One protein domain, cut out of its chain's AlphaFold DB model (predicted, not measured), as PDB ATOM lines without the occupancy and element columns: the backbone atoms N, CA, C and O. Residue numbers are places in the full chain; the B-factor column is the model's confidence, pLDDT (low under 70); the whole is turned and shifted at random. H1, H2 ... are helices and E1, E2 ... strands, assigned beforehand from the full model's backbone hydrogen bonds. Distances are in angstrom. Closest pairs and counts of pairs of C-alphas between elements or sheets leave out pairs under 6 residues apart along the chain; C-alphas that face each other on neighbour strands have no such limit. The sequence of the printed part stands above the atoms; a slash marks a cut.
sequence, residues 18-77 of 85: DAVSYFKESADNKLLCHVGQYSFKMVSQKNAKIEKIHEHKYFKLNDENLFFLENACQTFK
ATOM      1  N   ASP A  18     -47.524  26.217  22.258       75.19
ATOM      2  CA  ASP A  18     -46.306  25.480  21.913       75.19
ATOM      3  C   ASP A  18     -45.194  25.798  22.939       75.19
ATOM      4  O   ASP A  18     -44.656  26.913  22.998       75.19
ATOM      5  N   ALA A  19     -44.867  24.811  23.783       81.75
ATOM      6  CA  ALA A  19     -43.847  24.921  24.825       81.75
ATOM      7  C   ALA A  19     -42.447  25.159  24.242       81.75
ATOM      8  O   ALA A  19     -41.633  25.844  24.863       81.75
ATOM      9  N   VAL A  20     -42.162  24.640  23.046       84.94
ATOM     10  CA  VAL A  20     -40.887  24.847  22.352       84.94
ATOM     11  C   VAL A  20     -40.768  26.275  21.844       84.94
ATOM     12  O   VAL A  20     -39.705  26.881  21.986       84.94
ATOM     13  N   SER A  21     -41.842  26.828  21.286       86.81
ATOM     14  CA  SER A  21     -41.875  28.221  20.840       86.81
ATOM     15  C   SER A  21     -41.658  29.183  22.015       86.81
ATOM     16  O   SER A  21     -40.785  30.047  21.935       86.81
ATOM     17  N   TYR A  22     -42.338  28.965  23.147       86.56
ATOM     18  CA  TYR A  22     -42.110  29.745  24.371       86.56
ATOM     19  C   TYR A  22     -40.687  29.574  24.920       86.56
ATOM     20  O   TYR A  22     -40.041  30.548  25.299       86.56
ATOM     21  N   PHE A  23     -40.156  28.350  24.936       87.81
ATOM     22  CA  PHE A  23     -38.792  28.096  25.403       87.81
ATOM     23  C   PHE A  23     -37.746  28.837  24.576       87.81
ATOM     24  O   PHE A  23     -36.766  29.304  25.141       87.81
ATOM     25  N   LYS A  24     -37.939  28.953  23.256       88.00
ATOM     26  CA  LYS A  24     -36.999  29.618  22.336       88.00
ATOM     27  C   LYS A  24     -37.015  31.144  22.422       88.00
ATOM     28  O   LYS A  24     -36.008  31.758  22.087       88.00
ATOM     29  N   GLU A  25     -38.122  31.737  22.855       88.44
ATOM     30  CA  GLU A  25     -38.324  33.191  22.860       88.44
ATOM     31  C   GLU A  25     -37.347  33.936  23.788       88.44
ATOM     32  O   GLU A  25     -36.883  35.021  23.446       88.44
ATOM     33  N   SER A  26     -36.987  33.355  24.935       86.38
ATOM     34  CA  SER A  26     -36.019  33.946  25.865       86.38
ATOM     35  C   SER A  26     -35.262  32.879  26.650       86.38
ATOM     36  O   SER A  26     -35.828  31.861  27.045       86.38
ATOM     37  N   ALA A  27     -33.988  33.143  26.949       85.62
ATOM     38  CA  ALA A  27     -33.173  32.266  27.787       85.62
ATOM     39  C   ALA A  27     -33.659  32.187  29.245       85.62
ATOM     40  O   ALA A  27     -33.355  31.222  29.950       85.62
ATOM     41  N   ASP A  28     -34.421  33.189  29.690       86.75
ATOM     42  CA  ASP A  28     -35.018  33.241  31.026       86.75
ATOM     43  C   ASP A  28     -36.392  32.572  31.103       86.75
ATOM     44  O   ASP A  28     -36.907  32.371  32.206       86.75
ATOM     45  N   ASN A  29     -36.982  32.198  29.962       88.12
ATOM     46  CA  ASN A  29     -38.245  31.477  29.949       88.12
ATOM     47  C   ASN A  29     -38.055  30.100  30.575       88.12
ATOM     48  O   ASN A  29     -37.135  29.348  30.242       88.12
ATOM     49  N   LYS A  30     -38.950  29.779  31.509       90.00
ATOM     50  CA  LYS A  30     -38.903  28.530  32.258       90.00
ATOM     51  C   LYS A  30     -40.099  27.669  31.897       90.00
ATOM     52  O   LYS A  30     -41.207  28.156  31.714       90.00
ATOM     53  N   LEU A  31     -39.881  26.375  31.820       90.25
ATOM     54  CA  LEU A  31     -40.897  25.355  31.680       90.25
ATOM     55  C   LEU A  31     -40.941  24.540  32.968       90.25
ATOM     56  O   LEU A  31     -39.907  24.310  33.593       90.25
ATOM     57  N   LEU A  32     -42.126  24.085  33.347       90.06
ATOM     58  CA  LEU A  32     -42.301  23.024  34.330       90.06
ATOM     59  C   LEU A  32     -42.561  21.727  33.578       90.06
ATOM     60  O   LEU A  32     -43.592  21.590  32.925       90.06
ATOM     61  N   CYS A  33     -41.621  20.796  33.659       89.44
ATOM     62  CA  CYS A  33     -41.718  19.492  33.021       89.44
ATOM     63  C   CYS A  33     -42.010  18.410  34.059       89.44
ATOM     64  O   CYS A  33     -41.388  18.385  35.121       89.44
ATOM     65  N   HIS A  34     -42.941  17.510  33.757       88.38
ATOM     66  CA  HIS A  34     -43.240  16.366  34.614       88.38
ATOM     67  C   HIS A  34     -42.088  15.347  34.585       88.38
ATOM     68  O   HIS A  34     -41.692  14.880  33.520       88.38
ATOM     69  N   VAL A  35     -41.571  14.984  35.762       84.81
ATOM     70  CA  VAL A  35     -40.601  13.883  35.954       84.81
ATOM     71  C   VAL A  35     -41.313  12.610  36.429       84.81
ATOM     72  O   VAL A  35     -40.862  11.500  36.171       84.81
ATOM     73  N   GLY A  36     -42.451  12.771  37.108       77.75
ATOM     74  CA  GLY A  36     -43.296  11.692  37.614       77.75
ATOM     75  C   GLY A  36     -44.697  12.205  37.947       77.75
ATOM     76  O   GLY A  36     -45.025  13.358  37.665       77.75
ATOM     77  N   GLN A  37     -45.520  11.362  38.575       76.00
ATOM     78  CA  GLN A  37     -46.933  11.669  38.854       76.00
ATOM     79  C   GLN A  37     -47.129  12.933  39.712       76.00
ATOM     80  O   GLN A  37     -48.100  13.657  39.516       76.00
ATOM     81  N   TYR A  38     -46.187  13.222  40.615       78.31
ATOM     82  CA  TYR A  38     -46.256  14.349  41.555       78.31
ATOM     83  C   TYR A  38     -44.971  15.182  41.593       78.31
ATOM     84  O   TYR A  38     -44.717  15.901  42.556       78.31
ATOM     85  N   SER A  39     -44.115  15.065  40.579       82.56
ATOM     86  CA  SER A  39     -42.800  15.709  40.588       82.56
ATOM     87  C   SER A  39     -42.568  16.472  39.301       82.56
ATOM     88  O   SER A  39     -42.715  15.931  38.203       82.56
ATOM     89  N   PHE A  40     -42.165  17.727  39.459       86.94
ATOM     90  CA  PHE A  40     -41.904  18.656  38.373       86.94
ATOM     91  C   PHE A  40     -40.462  19.131  38.434       86.94
ATOM     92  O   PHE A  40     -39.904  19.325  39.514       86.94
ATOM     93  N   LYS A  41     -39.869  19.364  37.268       88.75
ATOM     94  CA  LYS A  41     -38.544  19.955  37.137       88.75
ATOM     95  C   LYS A  41     -38.621  21.218  36.306       88.75
ATOM     96  O   LYS A  41     -39.324  21.279  35.300       88.75
ATOM     97  N   MET A  42     -37.896  22.232  36.759       90.50
ATOM     98  CA  MET A  42     -37.836  23.519  36.089       90.50
ATOM     99  C   MET A  42     -36.744  23.499  35.019       90.50
ATOM    100  O   MET A  42     -35.583  23.190  35.297       90.50
ATOM    101  N   VAL A  43     -37.126  23.841  33.796       91.00
ATOM    102  CA  VAL A  43     -36.287  23.731  32.604       91.00
ATOM    103  C   VAL A  43     -36.226  25.088  31.909       91.00
ATOM    104  O   VAL A  43     -37.239  25.747  31.744       91.00
ATOM    105  N   SER A  44     -35.042  25.534  31.516       91.75
ATOM    106  CA  SER A  44     -34.764  26.816  30.855       91.75
ATOM    107  C   SER A  44     -33.619  26.628  29.863       91.75
ATOM    108  O   SER A  44     -32.916  25.617  29.924       91.75
ATOM    109  N   GLN A  45     -33.365  27.594  28.979       90.62
ATOM    110  CA  GLN A  45     -32.225  27.479  28.053       90.62
ATOM    111  C   GLN A  45     -30.867  27.431  28.776       90.62
ATOM    112  O   GLN A  45     -29.879  26.973  28.213       90.62
ATOM    113  N   LYS A  46     -30.810  27.879  30.038       90.38
ATOM    114  CA  LYS A  46     -29.594  27.849  30.864       90.38
ATOM    115  C   LYS A  46     -29.195  26.430  31.276       90.38
ATOM    116  O   LYS A  46     -28.009  26.147  31.387       90.38
ATOM    117  N   ASN A  47     -30.168  25.548  31.512       90.62
ATOM    118  CA  ASN A  47     -29.937  24.198  32.037       90.62
ATOM    119  C   ASN A  47     -30.394  23.077  31.092       90.62
ATOM    120  O   ASN A  47     -30.259  21.903  31.437       90.62
ATOM    121  N   ALA A  48     -30.923  23.415  29.914       92.12
ATOM    122  CA  ALA A  48     -31.390  22.441  28.944       92.12
ATOM    123  C   ALA A  48     -31.296  22.932  27.501       92.12
ATOM    124  O   ALA A  48     -31.318  24.128  27.215       92.12
ATOM    125  N   LYS A  49     -31.285  21.971  26.583       92.69
ATOM    126  CA  LYS A  49     -31.332  22.183  25.136       92.69
ATOM    127  C   LYS A  49     -32.441  21.358  24.502       92.69
ATOM    128  O   LYS A  49     -32.828  20.310  25.016       92.69
ATOM    129  N   ILE A  50     -32.938  21.824  23.361       91.94
ATOM    130  CA  ILE A  50     -33.911  21.069  22.574       91.94
ATOM    131  C   ILE A  50     -33.151  20.072  21.694       91.94
ATOM    132  O   ILE A  50     -32.349  20.481  20.857       91.94
ATOM    133  N   GLU A  51     -33.426  18.780  21.851       92.94
ATOM    134  CA  GLU A  51     -32.942  17.718  20.962       92.94
ATOM    135  C   GLU A  51     -34.124  17.072  20.226       92.94
ATOM    136  O   GLU A  51     -35.207  16.896  20.784       92.94
ATOM    137  N   LYS A  52     -33.928  16.739  18.946       91.69
ATOM    138  CA  LYS A  52     -34.924  16.042  18.123       91.69
ATOM    139  C   LYS A  52     -34.518  14.578  17.994       91.69
ATOM    140  O   LYS A  52     -33.445  14.291  17.473       91.69
ATOM    141  N   ILE A  53     -35.379  13.668  18.441       90.88
ATOM    142  CA  ILE A  53     -35.154  12.220  18.422       90.88
ATOM    143  C   ILE A  53     -36.411  11.572  17.836       90.88
ATOM    144  O   ILE A  53     -37.502  11.803  18.344       90.88
ATOM    145  N   HIS A  54     -36.272  10.795  16.755       89.56
ATOM    146  CA  HIS A  54     -37.400  10.137  16.071       89.56
ATOM    147  C   HIS A  54     -38.595  11.075  15.818       89.56
ATOM    148  O   HIS A  54     -39.724  10.769  16.166       89.56
ATOM    149  N   GLU A  55     -38.327  12.258  15.259       88.31
ATOM    150  CA  GLU A  55     -39.329  13.303  14.975       88.31
ATOM    151  C   GLU A  55     -39.971  13.997  16.181       88.31
ATOM    152  O   GLU A  55     -40.548  15.072  16.019       88.31
ATOM    153  N   HIS A  56     -39.761  13.491  17.390       86.50
ATOM    154  CA  HIS A  56     -40.211  14.124  18.618       86.50
ATOM    155  C   HIS A  56     -39.166  15.113  19.141       86.50
ATOM    156  O   HIS A  56     -37.955  14.896  19.037       86.50
ATOM    157  N   LYS A  57     -39.638  16.232  19.699       90.44
ATOM    158  CA  LYS A  57     -38.785  17.220  20.360       90.44
ATOM    159  C   LYS A  57     -38.739  16.936  21.855       90.44
ATOM    160  O   LYS A  57     -39.776  16.742  22.493       90.44
ATOM    161  N   TYR A  58     -37.531  16.964  22.395       91.88
ATOM    162  CA  TYR A  58     -37.255  16.767  23.805       91.88
ATOM    163  C   TYR A  58     -36.480  17.951  24.360       91.88
ATOM    164  O   TYR A  58     -35.596  18.488  23.695       91.88
ATOM    165  N   PHE A  59     -36.752  18.307  25.608       92.50
ATOM    166  CA  PHE A  59     -35.877  19.144  26.410       92.50
ATOM    167  C   PHE A  59     -34.912  18.240  27.172       92.50
ATOM    168  O   PHE A  59     -35.318  17.515  28.082       92.50
ATOM    169  N   LYS A  60     -33.641  18.262  26.779       93.25
ATOM    170  CA  LYS A  60     -32.571  17.506  27.425       93.25
ATOM    171  C   LYS A  60     -31.818  18.395  28.395       93.25
ATOM    172  O   LYS A  60     -31.370  19.472  28.002       93.25
ATOM    173  N   LEU A  61     -31.651  17.935  29.627       92.19
ATOM    174  CA  LEU A  61     -30.841  18.642  30.617       92.19
ATOM    175  C   LEU A  61     -29.352  18.569  30.262       92.19
ATOM    176  O   LEU A  61     -28.873  17.566  29.742       92.19
ATOM    177  N   ASN A  62     -28.611  19.640  30.536       89.69
ATOM    178  CA  ASN A  62     -27.185  19.694  30.208       89.69
ATOM    179  C   ASN A  62     -26.346  18.791  31.127       89.69
ATOM    180  O   ASN A  62     -25.431  18.125  30.651       89.69
ATOM    181  N   ASP A  63     -26.701  18.739  32.412       87.81
ATOM    182  CA  ASP A  63     -25.919  18.056  33.453       87.81
ATOM    183  C   ASP A  63     -26.411  16.628  33.747       87.81
ATOM    184  O   ASP A  63     -25.806  15.898  34.529       87.81
ATOM    185  N   GLU A  64     -27.519  16.208  33.133       85.56
ATOM    186  CA  GLU A  64     -28.167  14.925  33.397       85.56
ATOM    187  C   GLU A  64     -28.634  14.279  32.092       85.56
ATOM    188  O   GLU A  64     -29.094  14.957  31.176       85.56
ATOM    189  N   ASN A  65     -28.616  12.947  32.022       85.44
ATOM    190  CA  ASN A  65     -29.164  12.215  30.878       85.44
ATOM    191  C   ASN A  65     -30.699  12.079  30.961       85.44
ATOM    192  O   ASN A  65     -31.243  10.981  30.840       85.44
ATOM    193  N   LEU A  66     -31.391  13.190  31.225       88.00
ATOM    194  CA  LEU A  66     -32.850  13.266  31.306       88.00
ATOM    195  C   LEU A  66     -33.425  14.012  30.105       88.00
ATOM    196  O   LEU A  66     -32.923  15.067  29.714       88.00
ATOM    197  N   PHE A  67     -34.523  13.474  29.578       91.31
ATOM    198  CA  PHE A  67     -35.232  13.992  28.415       91.31
ATOM    199  C   PHE A  67     -36.709  14.166  28.748       91.31
ATOM    200  O   PHE A  67     -37.382  13.210  29.131       91.31
ATOM    201  N   PHE A  68     -37.225  15.373  28.543       90.81
ATOM    202  CA  PHE A  68     -38.645  15.671  28.694       90.81
ATOM    203  C   PHE A  68     -39.272  15.866  27.326       90.81
ATOM    204  O   PHE A  68     -38.825  16.723  26.570       90.81
ATOM    205  N   LEU A  69     -40.302  15.086  27.002       89.62
ATOM    206  CA  LEU A  69     -41.097  15.331  25.801       89.62
ATOM    207  C   LEU A  69     -41.716  16.729  25.855       89.62
ATOM    208  O   LEU A  69     -42.126  17.192  26.918       89.62
ATOM    209  N   GLU A  70     -41.840  17.371  24.696       87.00
ATOM    210  CA  GLU A  70     -42.449  18.698  24.575       87.00
ATOM    211  C   GLU A  70     -43.822  18.805  25.263       87.00
ATOM    212  O   GLU A  70     -44.083  19.764  25.985       87.00
ATOM    213  N   ASN A  71     -44.670  17.787  25.103       85.06
ATOM    214  CA  ASN A  71     -46.012  17.732  25.688       85.06
ATOM    215  C   ASN A  71     -46.032  17.449  27.202       85.06
ATOM    216  O   ASN A  71     -47.067  17.626  27.838       85.06
ATOM    217  N   ALA A  72     -44.911  17.020  27.783       86.06
ATOM    218  CA  ALA A  72     -44.764  16.825  29.222       86.06
ATOM    219  C   ALA A  72     -44.365  18.122  29.945       86.06
ATOM    220  O   ALA A  72     -44.183  18.111  31.164       86.06
ATOM    221  N   CYS A  73     -44.209  19.228  29.211       87.94
ATOM    222  CA  CYS A  73     -43.757  20.507  29.730       87.94
ATOM    223  C   CYS A  73     -44.815  21.595  29.557       87.94
ATOM    224  O   CYS A  73     -45.428  21.745  28.504       87.94
ATOM    225  N   GLN A  74     -44.989  22.401  30.598       87.44
ATOM    226  CA  GLN A  74     -45.897  23.540  30.618       87.44
ATOM    227  C   GLN A  74     -45.108  24.836  30.775       87.44
ATOM    228  O   GLN A  74     -44.101  24.886  31.481       87.44
ATOM    229  N   THR A  75     -45.562  25.911  30.131       87.25
ATOM    230  CA  THR A  75     -44.917  27.224  30.248       87.25
ATOM    231  C   THR A  75     -45.059  27.769  31.666       87.25
ATOM    232  O   THR A  75     -46.181  27.980  32.130       87.25
ATOM    233  N   PHE A  76     -43.945  28.064  32.335       80.81
ATOM    234  CA  PHE A  76     -43.950  28.733  33.631       80.81
ATOM    235  C   PHE A  76     -44.070  30.241  33.421       80.81
ATOM    236  O   PHE A  76     -43.112  31.005  33.526       80.81
ATOM    237  N   LYS A  77     -45.283  30.682  33.099       70.50
ATOM    238  CA  LYS A  77     -45.632  32.094  33.235       70.50
ATOM    239  C   LYS A  77     -45.820  32.331  34.723       70.50
ATOM    240  O   LYS A  77     -46.585  31.598  35.345       70.50
TER     241      LYS A  77
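What this domain is: This is residues 18 to 77 of the 85 residues of an uncharacterized protein of Epsilonproteobacteria bacterium (UniProt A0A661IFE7). Two small three-stranded sheets, E2 E1 E6 and E3 E4 E5, are partly face to face as a sandwich with their strands crossed, and one short helix, H1, packs on both of them. The chain changes from the one sheet to the other at the links E2 to E3 and E5 to E6. The printed part has 60 residues, with H1 E1 E2 E3 E4 E5 E6 in that order; the sheets run E2 - E1 - E6 and E3 - E4 - E5, both antiparallel, and the class is mostly strand. The whole is compact and rounded, with a radius of gyration of the C-alphas of 10.4 A and spans of 27 by 25 by 23 A.

How they stand to each other: H1, residues 19 to 25, has every O i to N i+4 pair within hydrogen-bond range. E1, residues 30 to 36, and E2, residues 39 to 44, form a hairpin; N 33 and O 41 are 2.9 A apart. E6, residues 73 to 75, is the other antiparallel neighbour of E1, with N 32 and O 74 at 2.8 A. H1 is on this sheet at a height of 7.9 A, only just over E1 with 3 of its C-alphas; the closest C-alphas of H1 and E6 are those of Ala 19 and Thr 75, 6.0 A apart. E3, residues 48 to 53, E4, residues 56 to 61, and E5, residues 67 to 69, form a meander, each strand the antiparallel neighbour of the one before; N 51 and O 58 are 2.9 A apart, N 59 and O 68 2.8 A. H1 is also on this sheet, over E3, at a height of 10.0 A and slantwise at 53 degrees on the local plane. The two sheets form a sandwich, face to face, their facing parts 9.9 A centre to centre and their strands at 78 degrees. The closest C-alphas of E1 and E5 are those of Cys 33 and Phe 68, 6.5 A apart. E1 and E4 are apart.

Where its parts are: H1 begins at C-alpha 19, (-43.847, 24.921, 24.825), and measures 10.1 A from first to last C-alpha. E1 measures 18.2 A, from C-alpha 30 at (-38.903, 28.530, 32.258). E2 measures 16.8 A, E3 15.1 A, E4 15.9 A and E5 6.6 A. E6 measures 6.8 A and ends at C-alpha 75, (-44.917, 27.224, 30.248).

The domain as a whole: The C-alphas farthest apart are those of His 54 and Lys 77, 29.1 A. The printed part has no cut, and the six links between named elements are tight. The mean pLDDT of the printed part is 87.5, and no printed residue is under 70.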